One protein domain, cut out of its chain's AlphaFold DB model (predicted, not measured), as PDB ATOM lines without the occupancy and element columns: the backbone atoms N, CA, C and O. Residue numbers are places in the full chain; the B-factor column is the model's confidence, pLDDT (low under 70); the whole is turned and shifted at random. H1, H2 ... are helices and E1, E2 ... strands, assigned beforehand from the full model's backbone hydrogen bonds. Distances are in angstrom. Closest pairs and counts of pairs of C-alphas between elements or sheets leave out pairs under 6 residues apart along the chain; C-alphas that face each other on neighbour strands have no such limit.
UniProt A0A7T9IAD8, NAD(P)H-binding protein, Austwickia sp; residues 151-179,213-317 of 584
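Overview. This is residues 151 to 179 and 213 to 317 of the 584 residues of the protein "NAD(P)H-binding protein" of Austwickia sp (UniProt A0A7T9IAD8). What shape does the printed part make? H1 and H3, steeply tilted to each other, make the core; the helical hairpin H4 and H5 packs on H1, H7 packs on H3, and a ribbon of two parallel strands, E1 and E2, lies at one end. Toward the other end go a loop through the short H6, of which residues 277 to 283 stick out, and a tail, residues 298 to 317, with no named element. What is it built of? The printed part has 134 residues, with seven named helices and two named strands in the order H1 E1 H2 H3 E2 H4 H5 H6 H7; of the 71 residues in named elements, helices hold 61 and strands 10, and the class is mostly helix. It is only just compact, close to loose, with a radius of gyration of the C-alphas of 16.6 A and spans of 46 by 38 by 28 A.

Along the chain. Where do the elements before the cut lie? H1, residues 154 to 165, begins at C-alpha 154 (54.233, 85.060, 33.203) and is 16.1 A long. E1, residues 168 to 172, is 12.7 A long, and H2 is residues 173 to 176. Which elements follow the cut? H3, residues 214 to 224, is 15.5 A long, and E2, residues 230 to 234, is 12.8 A. H4, residues 239 to 249, is 14.9 A long and H5, residues 254 to 263, is 14.5 A. H6 is residues 275 to 278, and H7, residues 289 to 297, is 12.4 A long and ends at C-alpha 297 (59.397, 89.819, 20.917).

Arrangement. What touches H1 and the hub, H3? H1, with residues 159 to 163 alone, touches H3 at a steep tilt of 66 degrees, closest at the C-alphas of Ser 163 and Cys 222, 6.5 A apart. H3 also touches H2, closest C-alphas Met 175 and Tyr 214 at 5.6 A, and H7, closest C-alphas Val 224 and Arg 294 at 6.5 A. H1 touches H4, with the C-alphas of Ile 162 and Leu 249 closest at 6.7 A. How do the hairpin and strands stand? H4 and H5 form a helical hairpin and touch, running opposite ways at a steep tilt of 39 degrees, with the C-alphas of Gly 247 and Thr 254 closest at 4.3 A. E1 and E2 are parallel neighbours, with N 169 and O 230 at 2.8 A, within hydrogen-bond range. What do the helix backbones show? In H1, H3, H4, H5 and H7 every O i to N i+4 pair is within hydrogen-bond range; H2 and H6 are too short for such a pair.

Size, cuts and confidence. How large is it, and where is the cut? The C-alphas farthest apart, those of Gly 236 and Pro 305, are 49.7 A apart. Residues 180 to 212 are not printed, and C-alphas 179 and 213 are 5.9 A apart across the cut. Which link is long, and where is confidence low? The link from H5 to H6 is long, with 11 residues. The mean pLDDT of the printed part is 84.6, with 17 residues under 70: 166 to 167, 236 to 237, 240 to 250 and 254 to 255.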
ATOM      1  N   SER A 151      55.004  90.483  26.313       93.94
ATOM      2  CA  SER A 151      56.260  90.590  27.063       93.94
ATOM      3  C   SER A 151      55.974  90.999  28.502       93.94
ATOM      4  O   SER A 151      55.240  91.949  28.725       93.94
ATOM      5  N   GLY A 152      56.553  90.296  29.476       90.25
ATOM      6  CA  GLY A 152      56.273  90.505  30.899       90.25
ATOM      7  C   GLY A 152      55.116  89.665  31.449       90.25
ATOM      8  O   GLY A 152      55.015  89.518  32.669       90.25
ATOM      9  N   SER A 153      54.284  89.057  30.590       92.88
ATOM     10  CA  SER A 153      53.296  88.061  31.019       92.88
ATOM     11  C   SER A 153      54.023  86.813  31.489       92.88
ATOM     12  O   SER A 153      54.842  86.264  30.757       92.88
ATOM     13  N   THR A 154      53.672  86.300  32.663       90.12
ATOM     14  CA  THR A 154      54.233  85.060  33.203       90.12
ATOM     15  C   THR A 154      54.257  83.923  32.182       90.12
ATOM     16  O   THR A 154      55.306  83.330  31.949       90.12
ATOM     17  N   SER A 155      53.118  83.620  31.552       90.38
ATOM     18  CA  SER A 155      53.011  82.477  30.641       90.38
ATOM     19  C   SER A 155      53.872  82.660  29.391       90.38
ATOM     20  O   SER A 155      54.497  81.710  28.921       90.38
ATOM     21  N   PHE A 156      53.961  83.895  28.887       94.25
ATOM     22  CA  PHE A 156      54.833  84.232  27.764       94.25
ATOM     23  C   PHE A 156      56.317  84.182  28.152       94.25
ATOM     24  O   PHE A 156      57.137  83.709  27.371       94.25
ATOM     25  N   GLU A 157      56.676  84.619  29.361       90.56
ATOM     26  CA  GLU A 157      58.050  84.550  29.861       90.56
ATOM     27  C   GLU A 157      58.521  83.114  30.061       90.56
ATOM     28  O   GLU A 157      59.642  82.793  29.672       90.56
ATOM     29  N   ILE A 158      57.667  82.231  30.588       87.44
ATOM     30  CA  ILE A 158      57.965  80.795  30.684       87.44
ATOM     31  C   ILE A 158      58.232  80.231  29.285       87.44
ATOM     32  O   ILE A 158      59.290  79.647  29.050       87.44
ATOM     33  N   LEU A 159      57.318  80.474  28.338       91.19
ATOM     34  CA  LEU A 159      57.446  80.047  26.943       91.19
ATOM     35  C   LEU A 159      58.755  80.549  26.310       91.19
ATOM     36  O   LEU A 159      59.508  79.769  25.717       91.19
ATOM     37  N   ARG A 160      59.066  81.837  26.485       90.12
ATOM     38  CA  ARG A 160      60.271  82.478  25.951       90.12
ATOM     39  C   ARG A 160      61.547  81.928  26.565       90.12
ATOM     40  O   ARG A 160      62.488  81.621  25.834       90.12
ATOM     41  N   GLN A 161      61.611  81.837  27.887       83.62
ATOM     42  CA  GLN A 161      62.817  81.426  28.594       83.62
ATOM     43  C   GLN A 161      63.110  79.946  28.374       83.62
ATOM     44  O   GLN A 161      64.255  79.617  28.072       83.62
ATOM     45  N   ILE A 162      62.096  79.076  28.410       81.94
ATOM     46  CA  ILE A 162      62.253  77.659  28.056       81.94
ATOM     47  C   ILE A 162      62.780  77.534  26.624       81.94
ATOM     48  O   ILE A 162      63.808  76.895  26.414       81.94
ATOM     49  N   SER A 163      62.152  78.220  25.662       85.06
ATOM     50  CA  SER A 163      62.547  78.137  24.249       85.06
ATOM     51  C   SER A 163      63.958  78.662  23.975       85.06
ATOM     52  O   SER A 163      64.682  78.147  23.120       85.06
ATOM     53  N   ARG A 164      64.389  79.692  24.710       79.50
ATOM     54  CA  ARG A 164      65.744  80.242  24.591       79.50
ATOM     55  C   ARG A 164      66.796  79.380  25.290       79.50
ATOM     56  O   ARG A 164      67.902  79.278  24.764       79.50
ATOM     57  N   ARG A 165      66.476  78.782  26.442       77.75
ATOM     58  CA  ARG A 165      67.436  78.064  27.305       77.75
ATOM     59  C   ARG A 165      67.597  76.593  26.940       77.75
ATOM     60  O   ARG A 165      68.687  76.052  27.096       77.75
ATOM     61  N   LEU A 166      66.543  75.944  26.457       67.00
ATOM     62  CA  LEU A 166      66.609  74.560  26.006       67.00
ATOM     63  C   LEU A 166      66.942  74.501  24.518       67.00
ATOM     64  O   LEU A 166      66.353  75.215  23.716       67.00
ATOM     65  N   LEU A 167      67.873  73.623  24.144       67.81
ATOM     66  CA  LEU A 167      68.171  73.315  22.738       67.81
ATOM     67  C   LEU A 167      67.200  72.275  22.158       67.81
ATOM     68  O   LEU A 167      66.956  72.248  20.953       67.81
ATOM     69  N   VAL A 168      66.629  71.442  23.030       74.38
ATOM     70  CA  VAL A 168      65.648  70.402  22.713       74.38
ATOM     71  C   VAL A 168      64.485  70.542  23.683       74.38
ATOM     72  O   VAL A 168      64.701  70.681  24.886       74.38
ATOM     73  N   HIS A 169      63.260  70.504  23.171       80.69
ATOM     74  CA  HIS A 169      62.042  70.583  23.964       80.69
ATOM     75  C   HIS A 169      61.553  69.176  24.317       80.69
ATOM     76  O   HIS A 169      61.052  68.472  23.436       80.69
ATOM     77  N   PRO A 170      61.680  68.743  25.581       77.12
ATOM     78  CA  PRO A 170      61.025  67.530  26.036       77.12
ATOM     79  C   PRO A 170      59.512  67.758  26.076       77.12
ATOM     80  O   PRO A 170      59.060  68.680  26.750       77.12
ATOM     81  N   ILE A 171      58.742  66.920  25.382       84.38
ATOM     82  CA  ILE A 171      57.282  67.008  25.308       84.38
ATOM     83  C   ILE A 171      56.629  65.821  26.033       84.38
ATOM     84  O   ILE A 171      56.367  64.794  25.405       84.38
ATOM     85  N   PRO A 172      56.393  65.905  27.357       80.56
ATOM     86  CA  PRO A 172      55.485  65.009  28.059       80.56
ATOM     87  C   PRO A 172      54.149  64.788  27.341       80.56
ATOM     88  O   PRO A 172      53.580  65.722  26.780       80.56
ATOM     89  N   SER A 173      53.607  63.571  27.432       80.25
ATOM     90  CA  SER A 173      52.338  63.200  26.789       80.25
ATOM     91  C   SER A 173      51.137  64.055  27.212       80.25
ATOM     92  O   SER A 173      50.238  64.262  26.405       80.25
ATOM     93  N   TRP A 174      51.117  64.567  28.446       78.81
ATOM     94  CA  TRP A 174      50.054  65.452  28.946       78.81
ATOM     95  C   TRP A 174      50.158  66.891  28.416       78.81
ATOM     96  O   TRP A 174      49.176  67.609  28.457       78.81
ATOM     97  N   MET A 175      51.278  67.314  27.811       83.00
ATOM     98  CA  MET A 175      51.342  68.607  27.095       83.00
ATOM     99  C   MET A 175      50.669  68.563  25.718       83.00
ATOM    100  O   MET A 175      50.822  69.474  24.900       83.00
ATOM    101  N   ASN A 176      49.954  67.478  25.434       81.31
ATOM    102  CA  ASN A 176      49.143  67.343  24.241       81.31
ATOM    103  C   ASN A 176      47.768  68.019  24.382       81.31
ATOM    104  O   ASN A 176      47.034  68.052  23.398       81.31
ATOM    105  N   SER A 177      47.424  68.545  25.561       86.44
ATOM    106  CA  SER A 177      46.171  69.266  25.800       86.44
ATOM    107  C   SER A 177      46.092  70.566  24.995       86.44
ATOM    108  O   SER A 177      47.111  71.189  24.650       86.44
ATOM    109  N   LEU A 178      44.866  70.939  24.638       93.06
ATOM    110  CA  LEU A 178      44.556  72.118  23.843       93.06
ATOM    111  C   LEU A 178      44.635  73.389  24.685       93.06
ATOM    112  O   LEU A 178      44.255  73.429  25.852       93.06
ATOM    113  N   VAL A 179      45.101  74.460  24.053       94.31
ATOM    114  CA  VAL A 179      45.157  75.809  24.612       94.31
ATOM    115  C   VAL A 179      44.670  76.821  23.582       94.31
ATOM    116  O   VAL A 179      44.798  76.602  22.378       94.31
ATOM    117  N   ARG A 213      47.558  72.632  20.288       94.31
ATOM    118  CA  ARG A 213      48.193  71.873  21.369       94.31
ATOM    119  C   ARG A 213      49.318  72.692  21.986       94.31
ATOM    120  O   ARG A 213      49.996  73.455  21.292       94.31
ATOM    121  N   TYR A 214      49.604  72.496  23.270       91.19
ATOM    122  CA  TYR A 214      50.694  73.231  23.924       91.19
ATOM    123  C   TYR A 214      52.061  73.007  23.240       91.19
ATOM    124  O   TYR A 214      52.855  73.939  23.081       91.19
ATOM    125  N   ALA A 215      52.321  71.788  22.755       90.38
ATOM    126  CA  ALA A 215      53.509  71.487  21.951       90.38
ATOM    127  C   ALA A 215      53.575  72.315  20.650       90.38
ATOM    128  O   ALA A 215      54.643  72.798  20.271       90.38
ATOM    129  N   GLU A 216      52.441  72.541  19.987       94.38
ATOM    130  CA  GLU A 216      52.364  73.362  18.775       94.38
ATOM    131  C   GLU A 216      52.583  74.842  19.099       94.38
ATOM    132  O   GLU A 216      53.288  75.523  18.358       94.38
ATOM    133  N   LEU A 217      52.083  75.332  20.241       95.50
ATOM    134  CA  LEU A 217      52.369  76.687  20.726       95.50
ATOM    135  C   LEU A 217      53.877  76.905  20.939       95.50
ATOM    136  O   LEU A 217      54.425  77.918  20.498       95.50
ATOM    137  N   LEU A 218      54.569  75.935  21.550       93.00
ATOM    138  CA  LEU A 218      56.032  75.945  21.688       93.00
ATOM    139  C   LEU A 218      56.740  75.978  20.327       93.00
ATOM    140  O   LEU A 218      57.697  76.736  20.150       93.00
ATOM    141  N   ALA A 219      56.279  75.173  19.369       93.31
ATOM    142  CA  ALA A 219      56.843  75.135  18.022       93.31
ATOM    143  C   ALA A 219      56.631  76.462  17.276       93.31
ATOM    144  O   ALA A 219      57.579  77.000  16.702       93.31
ATOM    145  N   ARG A 220      55.418  77.030  17.333       96.12
ATOM    146  CA  ARG A 220      55.072  78.320  16.710       96.12
ATOM    147  C   ARG A 220      55.881  79.464  17.304       96.12
ATOM    148  O   ARG A 220      56.438  80.259  16.550       96.12
ATOM    149  N   PHE A 221      56.049  79.499  18.627       96.19
ATOM    150  CA  PHE A 221      56.949  80.457  19.268       96.19
ATOM    151  C   PHE A 221      58.374  80.356  18.721       96.19
ATOM    152  O   PHE A 221      58.956  81.367  18.334       96.19
ATOM    153  N   CYS A 222      58.931  79.145  18.659       92.69
ATOM    154  CA  CYS A 222      60.286  78.917  18.163       92.69
ATOM    155  C   CYS A 222      60.450  79.356  16.705       92.69
ATOM    156  O   CYS A 222      61.440  80.007  16.379       92.69
ATOM    157  N   ALA A 223      59.464  79.061  15.854       95.38
ATOM    158  CA  ALA A 223      59.458  79.483  14.459       95.38
ATOM    159  C   ALA A 223      59.469  81.015  14.325       95.38
ATOM    160  O   ALA A 223      60.316  81.558  13.618       95.38
ATOM    161  N   VAL A 224      58.594  81.722  15.053       95.88
ATOM    162  CA  VAL A 224      58.541  83.197  15.032       95.88
ATOM    163  C   VAL A 224      59.806  83.822  15.632       95.88
ATOM    164  O   VAL A 224      60.266  84.855  15.152       95.88
ATOM    165  N   ALA A 225      60.393  83.195  16.653       89.31
ATOM    166  CA  ALA A 225      61.610  83.662  17.315       89.31
ATOM    167  C   ALA A 225      62.914  83.296  16.577       89.31
ATOM    168  O   ALA A 225      63.989  83.679  17.041       89.31
ATOM    169  N   GLY A 226      62.853  82.533  15.477       86.38
ATOM    170  CA  GLY A 226      64.039  82.071  14.746       86.38
ATOM    171  C   GLY A 226      64.892  81.056  15.519       86.38
ATOM    172  O   GLY A 226      66.111  81.012  15.361       86.38
ATOM    173  N   LEU A 227      64.273  80.253  16.389       79.06
ATOM    174  CA  LEU A 227      64.946  79.274  17.241       79.06
ATOM    175  C   LEU A 227      64.726  77.855  16.691       79.06
ATOM    176  O   LEU A 227      63.632  77.316  16.834       79.06
ATOM    177  N   PRO A 228      65.739  77.188  16.108       80.00
ATOM    178  CA  PRO A 228      65.598  75.794  15.706       80.00
ATOM    179  C   PRO A 228      65.616  74.919  16.964       80.00
ATOM    180  O   PRO A 228      66.667  74.738  17.585       80.00
ATOM    181  N   ARG A 229      64.443  74.440  17.390       78.12
ATOM    182  CA  ARG A 229      64.272  73.584  18.573       78.12
ATOM    183  C   ARG A 229      63.591  72.286  18.177       78.12
ATOM    184  O   ARG A 229      62.446  72.292  17.737       78.12
ATOM    185  N   ALA A 230      64.301  71.173  18.340       79.38
ATOM    186  CA  ALA A 230      63.719  69.852  18.137       79.38
ATOM    187  C   ALA A 230      62.799  69.507  19.315       79.38
ATOM    188  O   ALA A 230      63.150  69.763  20.467       79.38
ATOM    189  N   GLN A 231      61.644  68.909  19.035       84.44
ATOM    190  CA  GLN A 231      60.736  68.391  20.057       84.44
ATOM    191  C   GLN A 231      60.931  66.883  20.204       84.44
ATOM    192  O   GLN A 231      60.962  66.163  19.209       84.44
ATOM    193  N   VAL A 232      61.076  66.406  21.441       78.25
ATOM    194  CA  VAL A 232      61.252  64.981  21.749       78.25
ATOM    195  C   VAL A 232      60.131  64.542  22.685       78.25
ATOM    196  O   VAL A 232      60.068  65.050  23.806       78.25
ATOM    197  N   PRO A 233      59.253  63.611  22.275       77.56
ATOM    198  CA  PRO A 233      58.184  63.131  23.138       77.56
ATOM    199  C   PRO A 233      58.762  62.380  24.343       77.56
ATOM    200  O   PRO A 233      59.670  61.561  24.199       77.56
ATOM    201  N   LEU A 234      58.221  62.643  25.532       72.75
ATOM    202  CA  LEU A 234      58.578  61.948  26.764       72.75
ATOM    203  C   LEU A 234      57.356  61.245  27.361       72.75
ATOM    204  O   LEU A 234      56.292  61.837  27.526       72.75
ATOM    205  N   LEU A 235      57.534  59.982  27.743       72.50
ATOM    206  CA  LEU A 235      56.501  59.176  28.392       72.50
ATOM    207  C   LEU A 235      56.775  59.078  29.897       72.50
ATOM    208  O   LEU A 235      57.923  58.931  30.315       72.50
ATOM    209  N   GLY A 236      55.720  59.141  30.712       65.75
ATOM    210  CA  GLY A 236      55.810  58.923  32.163       65.75
ATOM    211  C   GLY A 236      56.473  60.053  32.961       65.75
ATOM    212  O   GLY A 236      56.929  59.818  34.080       65.75
ATOM    213  N   VAL A 237      56.551  61.267  32.402       67.38
ATOM    214  CA  VAL A 237      56.982  62.461  33.149       67.38
ATOM    215  C   VAL A 237      55.819  62.942  34.010       67.38
ATOM    216  O   VAL A 237      54.755  63.245  33.482       67.38
ATOM    217  N   ASP A 238      56.037  63.056  35.313       72.31
ATOM    218  CA  ASP A 238      55.067  63.641  36.239       72.31
ATOM    219  C   ASP A 238      55.051  65.183  36.151       72.31
ATOM    220  O   ASP A 238      56.101  65.820  36.013       72.31
ATOM    221  N   GLU A 239      53.868  65.786  36.255       70.69
ATOM    222  CA  GLU A 239      53.650  67.237  36.147       70.69
ATOM    223  C   GLU A 239      54.366  68.031  37.242       70.69
ATOM    224  O   GLU A 239      54.959  69.076  36.968       70.69
ATOM    225  N   SER A 240      54.382  67.524  38.480       67.75
ATOM    226  CA  SER A 240      55.031  68.210  39.605       67.75
ATOM    227  C   SER A 240      56.534  68.349  39.373       67.75
ATOM    228  O   SER A 240      57.155  69.370  39.700       67.75
ATOM    229  N   LEU A 241      57.124  67.340  38.735       64.31
ATOM    230  CA  LEU A 241      58.519  67.364  38.357       64.31
ATOM    231  C   LEU A 241      58.765  68.304  37.178       64.31
ATOM    232  O   LEU A 241      59.734  69.063  37.220       64.31
ATOM    233  N   ALA A 242      57.920  68.267  36.147       69.44
ATOM    234  CA  ALA A 242      58.035  69.186  35.021       69.44
ATOM    235  C   ALA A 242      57.920  70.645  35.485       69.44
ATOM    236  O   ALA A 242      58.759  71.461  35.110       69.44
ATOM    237  N   GLY A 243      56.985  70.945  36.391       66.56
ATOM    238  CA  GLY A 243      56.846  72.253  37.033       66.56
ATOM    239  C   GLY A 243      58.079  72.646  37.845       66.56
ATOM    240  O   GLY A 243      58.570  73.765  37.722       66.56
ATOM    241  N   THR A 244      58.654  71.711  38.608       66.88
ATOM    242  CA  THR A 244      59.903  71.947  39.356       66.88
ATOM    243  C   THR A 244      61.074  72.249  38.421       66.88
ATOM    244  O   THR A 244      61.862  73.156  38.679       66.88
ATOM    245  N   MET A 245      61.207  71.500  37.326       60.12
ATOM    246  CA  MET A 245      62.275  71.701  36.348       60.12
ATOM    247  C   MET A 245      62.094  73.010  35.582       60.12
ATOM    248  O   MET A 245      63.051  73.771  35.464       60.12
ATOM    249  N   ALA A 246      60.880  73.313  35.125       65.75
ATOM    250  CA  ALA A 246      60.560  74.579  34.478       65.75
ATOM    251  C   ALA A 246      60.825  75.768  35.416       65.75
ATOM    252  O   ALA A 246      61.432  76.751  35.003       65.75
ATOM    253  N   GLY A 247      60.476  75.660  36.699       64.38
ATOM    254  CA  GLY A 247      60.752  76.697  37.695       64.38
ATOM    255  C   GLY A 247      62.228  76.844  38.082       64.38
ATOM    256  O   GLY A 247      62.585  77.845  38.688       64.38
ATOM    257  N   LEU A 248      63.086  75.872  37.750       64.50
ATOM    258  CA  LEU A 248      64.550  75.992  37.849       64.50
ATOM    259  C   LEU A 248      65.187  76.518  36.561       64.50
ATOM    260  O   LEU A 248      66.311  77.008  36.581       64.50
ATOM    261  N   LEU A 249      64.502  76.341  35.433       62.94
ATOM    262  CA  LEU A 249      64.948  76.783  34.118       62.94
ATOM    263  C   LEU A 249      64.436  78.176  33.773       62.94
ATOM    264  O   LEU A 249      64.836  78.705  32.743       62.94
ATOM    265  N   THR A 250      63.575  78.774  34.590       67.00
ATOM    266  CA  THR A 250      62.997  80.101  34.366       67.00
ATOM    267  C   THR A 250      63.263  80.997  35.568       67.00
ATOM    268  O   THR A 250      63.345  80.527  36.696       67.00
ATOM    269  N   ASP A 251      63.371  82.297  35.321       74.44
ATOM    270  CA  ASP A 251      63.515  83.331  36.354       74.44
ATOM    271  C   ASP A 251      62.151  83.696  36.968       74.44
ATOM    272  O   ASP A 251      62.040  84.541  37.859       74.44
ATOM    273  N   VAL A 252      61.086  83.070  36.461       72.62
ATOM    274  CA  VAL A 252      59.722  83.191  36.959       72.62
ATOM    275  C   VAL A 252      59.633  82.482  38.317       72.62
ATOM    276  O   VAL A 252      60.180  81.390  38.469       72.62
ATOM    277  N   PRO A 253      58.935  83.053  39.318       74.12
ATOM    278  CA  PRO A 253      58.778  82.411  40.622       74.12
ATOM    279  C   PRO A 253      58.327  80.944  40.514       74.12
ATOM    280  O   PRO A 253      57.326  80.642  39.870       74.12
ATOM    281  N   THR A 254      59.043  80.024  41.162       69.62
ATOM    282  CA  THR A 254      58.830  78.573  40.996       69.62
ATOM    283  C   THR A 254      57.404  78.127  41.328       69.62
ATOM    284  O   THR A 254      56.860  77.273  40.630       69.62
ATOM    285  N   ASP A 255      56.778  78.712  42.352       69.38
ATOM    286  CA  ASP A 255      55.394  78.383  42.712       69.38
ATOM    287  C   ASP A 255      54.424  78.713  41.578       69.38
ATOM    288  O   ASP A 255      53.586  77.894  41.226       69.38
ATOM    289  N   LEU A 256      54.608  79.866  40.937       71.56
ATOM    290  CA  LEU A 256      53.807  80.309  39.801       71.56
ATOM    291  C   LEU A 256      53.944  79.367  38.598       71.56
ATOM    292  O   LEU A 256      52.955  79.027  37.953       71.56
ATOM    293  N   VAL A 257      55.161  78.902  38.322       76.25
ATOM    294  CA  VAL A 257      55.406  77.930  37.249       76.25
ATOM    295  C   VAL A 257      54.734  76.590  37.552       76.25
ATOM    296  O   VAL A 257      54.128  76.000  36.661       76.25
ATOM    297  N   ARG A 258      54.811  76.111  38.799       74.62
ATOM    298  CA  ARG A 258      54.236  74.824  39.210       74.62
ATOM    299  C   ARG A 258      52.716  74.794  39.039       74.62
ATOM    300  O   ARG A 258      52.220  73.841  38.449       74.62
ATOM    301  N   GLU A 259      52.013  75.834  39.487       73.81
ATOM    302  CA  GLU A 259      50.551  75.925  39.340       73.81
ATOM    303  C   GLU A 259      50.133  75.987  37.858       73.81
ATOM    304  O   GLU A 259      49.199  75.308  37.435       73.81
ATOM    305  N   LEU A 260      50.871  76.738  37.027       77.69
ATOM    306  CA  LEU A 260      50.597  76.802  35.589       77.69
ATOM    307  C   LEU A 260      50.837  75.456  34.899       77.69
ATOM    308  O   LEU A 260      50.024  75.057  34.074       77.69
ATOM    309  N   VAL A 261      51.908  74.735  35.241       77.50
ATOM    310  CA  VAL A 261      52.191  73.415  34.653       77.50
ATOM    311  C   VAL A 261      51.146  72.376  35.053       77.50
ATOM    312  O   VAL A 261      50.729  71.606  34.198       77.50
ATOM    313  N   GLN A 262      50.674  72.386  36.303       73.06
ATOM    314  CA  GLN A 262      49.587  71.503  36.745       73.06
ATOM    315  C   GLN A 262      48.281  71.768  35.985       73.06
ATOM    316  O   GLN A 262      47.523  70.844  35.717       73.06
ATOM    317  N   SER A 263      48.026  73.013  35.564       71.00
ATOM    318  CA  SER A 263      46.845  73.318  34.746       71.00
ATOM    319  C   SER A 263      46.917  72.786  33.305       71.00
ATOM    320  O   SER A 263      45.885  72.712  32.647       71.00
ATOM    321  N   LEU A 264      48.098  72.384  32.811       75.19
ATOM    322  CA  LEU A 264      48.285  71.928  31.423       75.19
ATOM    323  C   LEU A 264      47.721  70.528  31.139       75.19
ATOM    324  O   LEU A 264      47.729  70.123  29.981       75.19
ATOM    325  N   HIS A 265      47.255  69.785  32.149       75.56
ATOM    326  CA  HIS A 265      46.626  68.475  31.945       75.56
ATOM    327  C   HIS A 265      45.266  68.577  31.244       75.56
ATOM    328  O   HIS A 265      44.886  67.686  30.485       75.56
ATOM    329  N   HIS A 266      44.537  69.664  31.483       81.75
ATOM    330  CA  HIS A 266      43.202  69.871  30.940       81.75
ATOM    331  C   HIS A 266      43.249  70.711  29.667       81.75
ATOM    332  O   HIS A 266      44.147  71.533  29.481       81.75
ATOM    333  N   ASP A 267      42.258  70.518  28.799       87.50
ATOM    334  CA  ASP A 267      42.034  71.433  27.688       87.50
ATOM    335  C   ASP A 267      41.606  72.793  28.256       87.50
ATOM    336  O   ASP A 267      40.607  72.916  28.964       87.50
ATOM    337  N   MET A 268      42.396  73.822  27.957       88.31
ATOM    338  CA  MET A 268      42.206  75.199  28.417       88.31
ATOM    339  C   MET A 268      41.802  76.065  27.223       88.31
ATOM    340  O   MET A 268      42.548  76.944  26.767       88.31
ATOM    341  N   VAL A 269      40.622  75.756  26.692       93.25
ATOM    342  CA  VAL A 269      39.983  76.417  25.548       93.25
ATOM    343  C   VAL A 269      38.652  77.028  25.977       93.25
ATOM    344  O   VAL A 269      38.075  76.613  26.978       93.25
ATOM    345  N   CYS A 270      38.176  78.029  25.241       93.50
ATOM    346  CA  CYS A 270      36.904  78.675  25.549       93.50
ATOM    347  C   CYS A 270      35.727  77.737  25.255       93.50
ATOM    348  O   CYS A 270      35.675  77.148  24.171       93.50
ATOM    349  N   GLY A 271      34.771  77.651  26.183       90.25
ATOM    350  CA  GLY A 271      33.503  76.945  25.969       90.25
ATOM    351  C   GLY A 271      32.556  77.703  25.033       90.25
ATOM    352  O   GLY A 271      31.792  77.097  24.281       90.25
ATOM    353  N   GLU A 272      32.665  79.032  25.012       90.81
ATOM    354  CA  GLU A 272      31.871  79.914  24.164       90.81
ATOM    355  C   GLU A 272      32.700  81.038  23.520       90.81
ATOM    356  O   GLU A 272      33.872  81.245  23.824       90.81
ATOM    357  N   THR A 273      32.092  81.769  22.579       91.75
ATOM    358  CA  THR A 273      32.747  82.876  21.851       91.75
ATOM    359  C   THR A 273      31.884  84.138  21.754       91.75
ATOM    360  O   THR A 273      32.226  85.078  21.034       91.75
ATOM    361  N   ASP A 274      30.774  84.187  22.487       93.56
ATOM    362  CA  ASP A 274      29.814  85.294  22.471       93.56
ATOM    363  C   ASP A 274      30.354  86.579  23.118       93.56
ATOM    364  O   ASP A 274      29.844  87.659  22.839       93.56
ATOM    365  N   PHE A 275      31.472  86.528  23.853       94.88
ATOM    366  CA  PHE A 275      32.199  87.735  24.274       94.88
ATOM    367  C   PHE A 275      32.503  88.676  23.092       94.88
ATOM    368  O   PHE A 275      32.569  89.897  23.249       94.88
ATOM    369  N   ARG A 276      32.666  88.113  21.885       94.12
ATOM    370  CA  ARG A 276      32.928  88.865  20.652       94.12
ATOM    371  C   ARG A 276      31.739  89.705  20.200       94.12
ATOM    372  O   ARG A 276      31.953  90.704  19.522       94.12
ATOM    373  N   THR A 277      30.520  89.279  20.516       93.25
ATOM    374  CA  THR A 277      29.283  89.987  20.167       93.25
ATOM    375  C   THR A 277      28.765  90.822  21.328       93.25
ATOM    376  O   THR A 277      28.272  91.924  21.111       93.25
ATOM    377  N   ASP A 278      28.895  90.308  22.549       94.62
ATOM    378  CA  ASP A 278      28.307  90.896  23.751       94.62
ATOM    379  C   ASP A 278      29.157  92.031  24.322       94.62
ATOM    380  O   ASP A 278      28.623  93.037  24.794       94.62
ATOM    381  N   LEU A 279      30.484  91.863  24.309       95.38
ATOM    382  CA  LEU A 279      31.413  92.800  24.938       95.38
ATOM    383  C   LEU A 279      32.127  93.670  23.910       95.38
ATOM    384  O   LEU A 279      32.296  94.863  24.144       95.38
ATOM    385  N   LEU A 280      32.564  93.096  22.790       94.44
ATOM    386  CA  LEU A 280      33.366  93.821  21.806       94.44
ATOM    387  C   LEU A 280      32.512  94.601  20.793       94.44
ATOM    388  O   LEU A 280      31.439  94.145  20.397       94.44
ATOM    389  N   PRO A 281      33.008  95.751  20.293       89.44
ATOM    390  CA  PRO A 281      32.382  96.437  19.171       89.44
ATOM    391  C   PRO A 281      32.275  95.533  17.927       89.44
ATOM    392  O   PRO A 281      33.213  94.774  17.639       89.44
ATOM    393  N   PRO A 282      31.194  95.647  17.132       88.88
ATOM    394  CA  PRO A 282      31.057  94.904  15.882       88.88
ATOM    395  C   PRO A 282      32.250  95.125  14.944       88.88
ATOM    396  O   PRO A 282      32.689  96.254  14.734       88.88
ATOM    397  N   GLY A 283      32.771  94.042  14.364       88.38
ATOM    398  CA  GLY A 283      33.927  94.086  13.457       88.38
ATOM    399  C   GLY A 283      35.299  94.060  14.143       88.38
ATOM    400  O   GLY A 283      36.317  94.042  13.447       88.38
ATOM    401  N   THR A 284      35.359  93.999  15.480       93.25
ATOM    402  CA  THR A 284      36.632  93.843  16.204       93.25
ATOM    403  C   THR A 284      37.338  92.550  15.785       93.25
ATOM    404  O   THR A 284      36.794  91.447  15.891       93.25
ATOM    405  N   THR A 285      38.575  92.688  15.308       95.19
ATOM    406  CA  THR A 285      39.420  91.566  14.887       95.19
ATOM    407  C   THR A 285      40.481  91.307  15.947       95.19
ATOM    408  O   THR A 285      41.247  92.207  16.278       95.19
ATOM    409  N   LEU A 286      40.525  90.076  16.460       96.62
ATOM    410  CA  LEU A 286      41.540  89.653  17.427       96.62
ATOM    411  C   LEU A 286      42.889  89.442  16.742       96.62
ATOM    412  O   LEU A 286      42.958  89.040  15.576       96.62
ATOM    413  N   LEU A 287      43.965  89.670  17.484       97.56
ATOM    414  CA  LEU A 287      45.321  89.530  16.988       97.56
ATOM    415  C   LEU A 287      45.680  88.051  16.775       97.56
ATOM    416  O   LEU A 287      45.576  87.227  17.683       97.56
ATOM    417  N   ALA A 288      46.153  87.716  15.573       98.00
ATOM    418  CA  ALA A 288      46.636  86.371  15.253       98.00
ATOM    419  C   ALA A 288      47.847  85.972  16.116       98.00
ATOM    420  O   ALA A 288      48.672  86.827  16.466       98.00
ATOM    421  N   LEU A 289      48.004  84.672  16.397       97.75
ATOM    422  CA  LEU A 289      49.015  84.159  17.330       97.75
ATOM    423  C   LEU A 289      50.436  84.603  16.961       97.75
ATOM    424  O   LEU A 289      51.158  85.159  17.791       97.75
ATOM    425  N   ASP A 290      50.835  84.426  15.702       98.00
ATOM    426  CA  ASP A 290      52.190  84.777  15.259       98.00
ATOM    427  C   ASP A 290      52.454  86.283  15.333       98.00
ATOM    428  O   ASP A 290      53.569  86.710  15.637       98.00
ATOM    429  N   ALA A 291      51.433  87.104  15.069       98.12
ATOM    430  CA  ALA A 291      51.534  88.552  15.195       98.12
ATOM    431  C   ALA A 291      51.663  88.967  16.669       98.12
ATOM    432  O   ALA A 291      52.471  89.843  16.981       98.12
ATOM    433  N   ALA A 292      50.936  88.302  17.570       98.00
ATOM    434  CA  ALA A 292      51.054  88.501  19.008       98.00
ATOM    435  C   ALA A 292      52.460  88.148  19.515       98.00
ATOM    436  O   ALA A 292      53.083  88.956  20.206       98.00
ATOM    437  N   ILE A 293      53.001  86.992  19.114       97.56
ATOM    438  CA  ILE A 293      54.365  86.574  19.474       97.56
ATOM    439  C   ILE A 293      55.392  87.569  18.919       97.56
ATOM    440  O   ILE A 293      56.280  87.996  19.654       97.56
ATOM    441  N   ARG A 294      55.261  87.987  17.653       97.31
ATOM    442  CA  ARG A 294      56.186  88.943  17.024       97.31
ATOM    443  C   ARG A 294      56.200  90.288  17.747       97.31
ATOM    444  O   ARG A 294      57.276  90.797  18.038       97.31
ATOM    445  N   ARG A 295      55.026  90.837  18.078       96.69
ATOM    446  CA  ARG A 295      54.904  92.092  18.841       96.69
ATOM    447  C   ARG A 295      55.472  91.960  20.253       96.69
ATOM    448  O   ARG A 295      56.155  92.861  20.721       96.69
ATOM    449  N   ALA A 296      55.275  90.815  20.902       95.75
ATOM    450  CA  ALA A 296      55.834  90.546  22.226       95.75
ATOM    451  C   ALA A 296      57.357  90.308  22.235       95.75
ATOM    452  O   ALA A 296      58.002  90.438  23.275       95.75
ATOM    453  N   LEU A 297      57.946  89.940  21.095       92.19
ATOM    454  CA  LEU A 297      59.397  89.819  20.917       92.19
ATOM    455  C   LEU A 297      60.056  91.107  20.414       92.19
ATOM    456  O   LEU A 297      61.286  91.157  20.381       92.19
ATOM    457  N   ALA A 298      59.269  92.108  20.016       90.25
ATOM    458  CA  ALA A 298      59.783  93.361  19.490       90.25
ATOM    459  C   ALA A 298      60.646  94.084  20.529       90.25
ATOM    460  O   ALA A 298      60.385  94.035  21.737       90.25
ATOM    461  N   GLU A 299      61.683  94.765  20.046       82.62
ATOM    462  CA  GLU A 299      62.498  95.608  20.908       82.62
ATOM    463  C   GLU A 299      61.661  96.771  21.466       82.62
ATOM    464  O   GLU A 299      60.763  97.273  20.781       82.62
ATOM    465  N   PRO A 300      61.934  97.218  22.704       77.62
ATOM    466  CA  PRO A 300      61.248  98.371  23.264       77.62
ATOM    467  C   PRO A 300      61.438  99.609  22.377       77.62
ATOM    468  O   PRO A 300      62.565  99.988  22.065       77.62
ATOM    469  N   GLN A 301      60.338 100.274  22.026       82.50
ATOM    470  CA  GLN A 301      60.332 101.532  21.268       82.50
ATOM    471  C   GLN A 301      60.750 102.692  22.183       82.50
ATOM    472  O   GLN A 301      59.915 103.392  22.760       82.50
ATOM    473  N   LEU A 302      62.057 102.823  22.429       84.69
ATOM    474  CA  LEU A 302      62.605 103.765  23.412       84.69
ATOM    475  C   LEU A 302      62.422 105.240  23.021       84.69
ATOM    476  O   LEU A 302      62.412 106.096  23.902       84.69
ATOM    477  N   ASP A 303      62.253 105.504  21.733       87.94
ATOM    478  CA  ASP A 303      61.976 106.801  21.120       87.94
ATOM    479  C   ASP A 303      60.550 107.310  21.382       87.94
ATOM    480  O   ASP A 303      60.316 108.519  21.371       87.94
ATOM    481  N   LEU A 304      59.605 106.412  21.675       88.94
ATOM    482  CA  LEU A 304      58.224 106.780  21.973       88.94
ATOM    483  C   LEU A 304      58.002 107.038  23.475       88.94
ATOM    484  O   LEU A 304      58.537 106.302  24.324       88.94
ATOM    485  N   PRO A 305      57.142 108.018  23.833       91.75
ATOM    486  CA  PRO A 305      56.589 108.125  25.179       91.75
ATOM    487  C   PRO A 305      55.947 106.803  25.602       91.75
ATOM    488  O   PRO A 305      55.281 106.152  24.801       91.75
ATOM    489  N   VAL A 306      56.099 106.413  26.871       89.69
ATOM    490  CA  VAL A 306      55.629 105.100  27.359       89.69
ATOM    491  C   VAL A 306      54.132 104.885  27.113       89.69
ATOM    492  O   VAL A 306      53.733 103.778  26.767       89.69
ATOM    493  N   ALA A 307      53.329 105.948  27.209       91.06
ATOM    494  CA  ALA A 307      51.893 105.938  26.933       91.06
ATOM    495  C   ALA A 307      51.523 105.506  25.500       91.06
ATOM    496  O   ALA A 307      50.411 105.052  25.268       91.06
ATOM    497  N   GLN A 308      52.441 105.668  24.542       92.06
ATOM    498  CA  GLN A 308      52.234 105.371  23.122       92.06
ATOM    499  C   GLN A 308      52.921 104.069  22.683       92.06
ATOM    500  O   GLN A 308      52.814 103.679  21.522       92.06
ATOM    501  N   ARG A 309      53.649 103.401  23.587       93.19
ATOM    502  CA  ARG A 309      54.333 102.138  23.285       93.19
ATOM    503  C   ARG A 309      53.331 100.998  23.192       93.19
ATOM    504  O   ARG A 309      52.338 100.969  23.914       93.19
ATOM    505  N   ASP A 310      53.645 100.019  22.349       94.69
ATOM    506  CA  ASP A 310      52.838  98.809  22.207       94.69
ATOM    507  C   ASP A 310      52.718  98.048  23.550       94.69
ATOM    508  O   ASP A 310      53.736  97.578  24.068       94.69
ATOM    509  N   PRO A 311      51.504  97.841  24.102       94.81
ATOM    510  CA  PRO A 311      51.318  97.072  25.333       94.81
ATOM    511  C   PRO A 311      51.729  95.597  25.227       94.81
ATOM    512  O   PRO A 311      51.901  94.943  26.258       94.81
ATOM    513  N   MET A 312      51.878  95.058  24.009       95.69
ATOM    514  CA  MET A 312      52.443  93.723  23.785       95.69
ATOM    515  C   MET A 312      53.939  93.661  24.101       95.69
ATOM    516  O   MET A 312      54.428  92.595  24.482       95.69
ATOM    517  N   ALA A 313      54.662  94.766  23.910       93.00
ATOM    518  CA  ALA A 313      56.099  94.848  24.123       93.00
ATOM    519  C   ALA A 313      56.430  95.069  25.608       93.00
ATOM    520  O   ALA A 313      55.551  95.187  26.470       93.00
ATOM    521  N   ALA A 314      57.726  95.074  25.928       90.56
ATOM    522  CA  ALA A 314      58.173  95.335  27.290       90.56
ATOM    523  C   ALA A 314      57.907  96.795  27.677       90.56
ATOM    524  O   ALA A 314      58.260  97.724  26.941       90.56
ATOM    525  N   LEU A 315      57.328  96.994  28.860       90.00
ATOM    526  CA  LEU A 315      57.025  98.309  29.410       90.00
ATOM    527  C   LEU A 315      57.798  98.567  30.711       90.00
ATOM    528  O   LEU A 315      58.065  97.642  31.485       90.00
ATOM    529  N   PRO A 316      58.128  99.836  31.014       84.62
ATOM    530  CA  PRO A 316      58.597 100.222  32.339       84.62
ATOM    531  C   PRO A 316      57.609  99.774  33.422       84.62
ATOM    532  O   PRO A 316      56.406 100.009  33.318       84.62
ATOM    533  N   GLY A 317      58.125  99.126  34.466       82.75
ATOM    534  CA  GLY A 317      57.316  98.550  35.541       82.75
ATOM    535  C   GLY A 317      57.040  97.052  35.393       82.75
ATOM    536  O   GLY A 317      56.599  96.440  36.374       82.75
TER     537      GLY A 317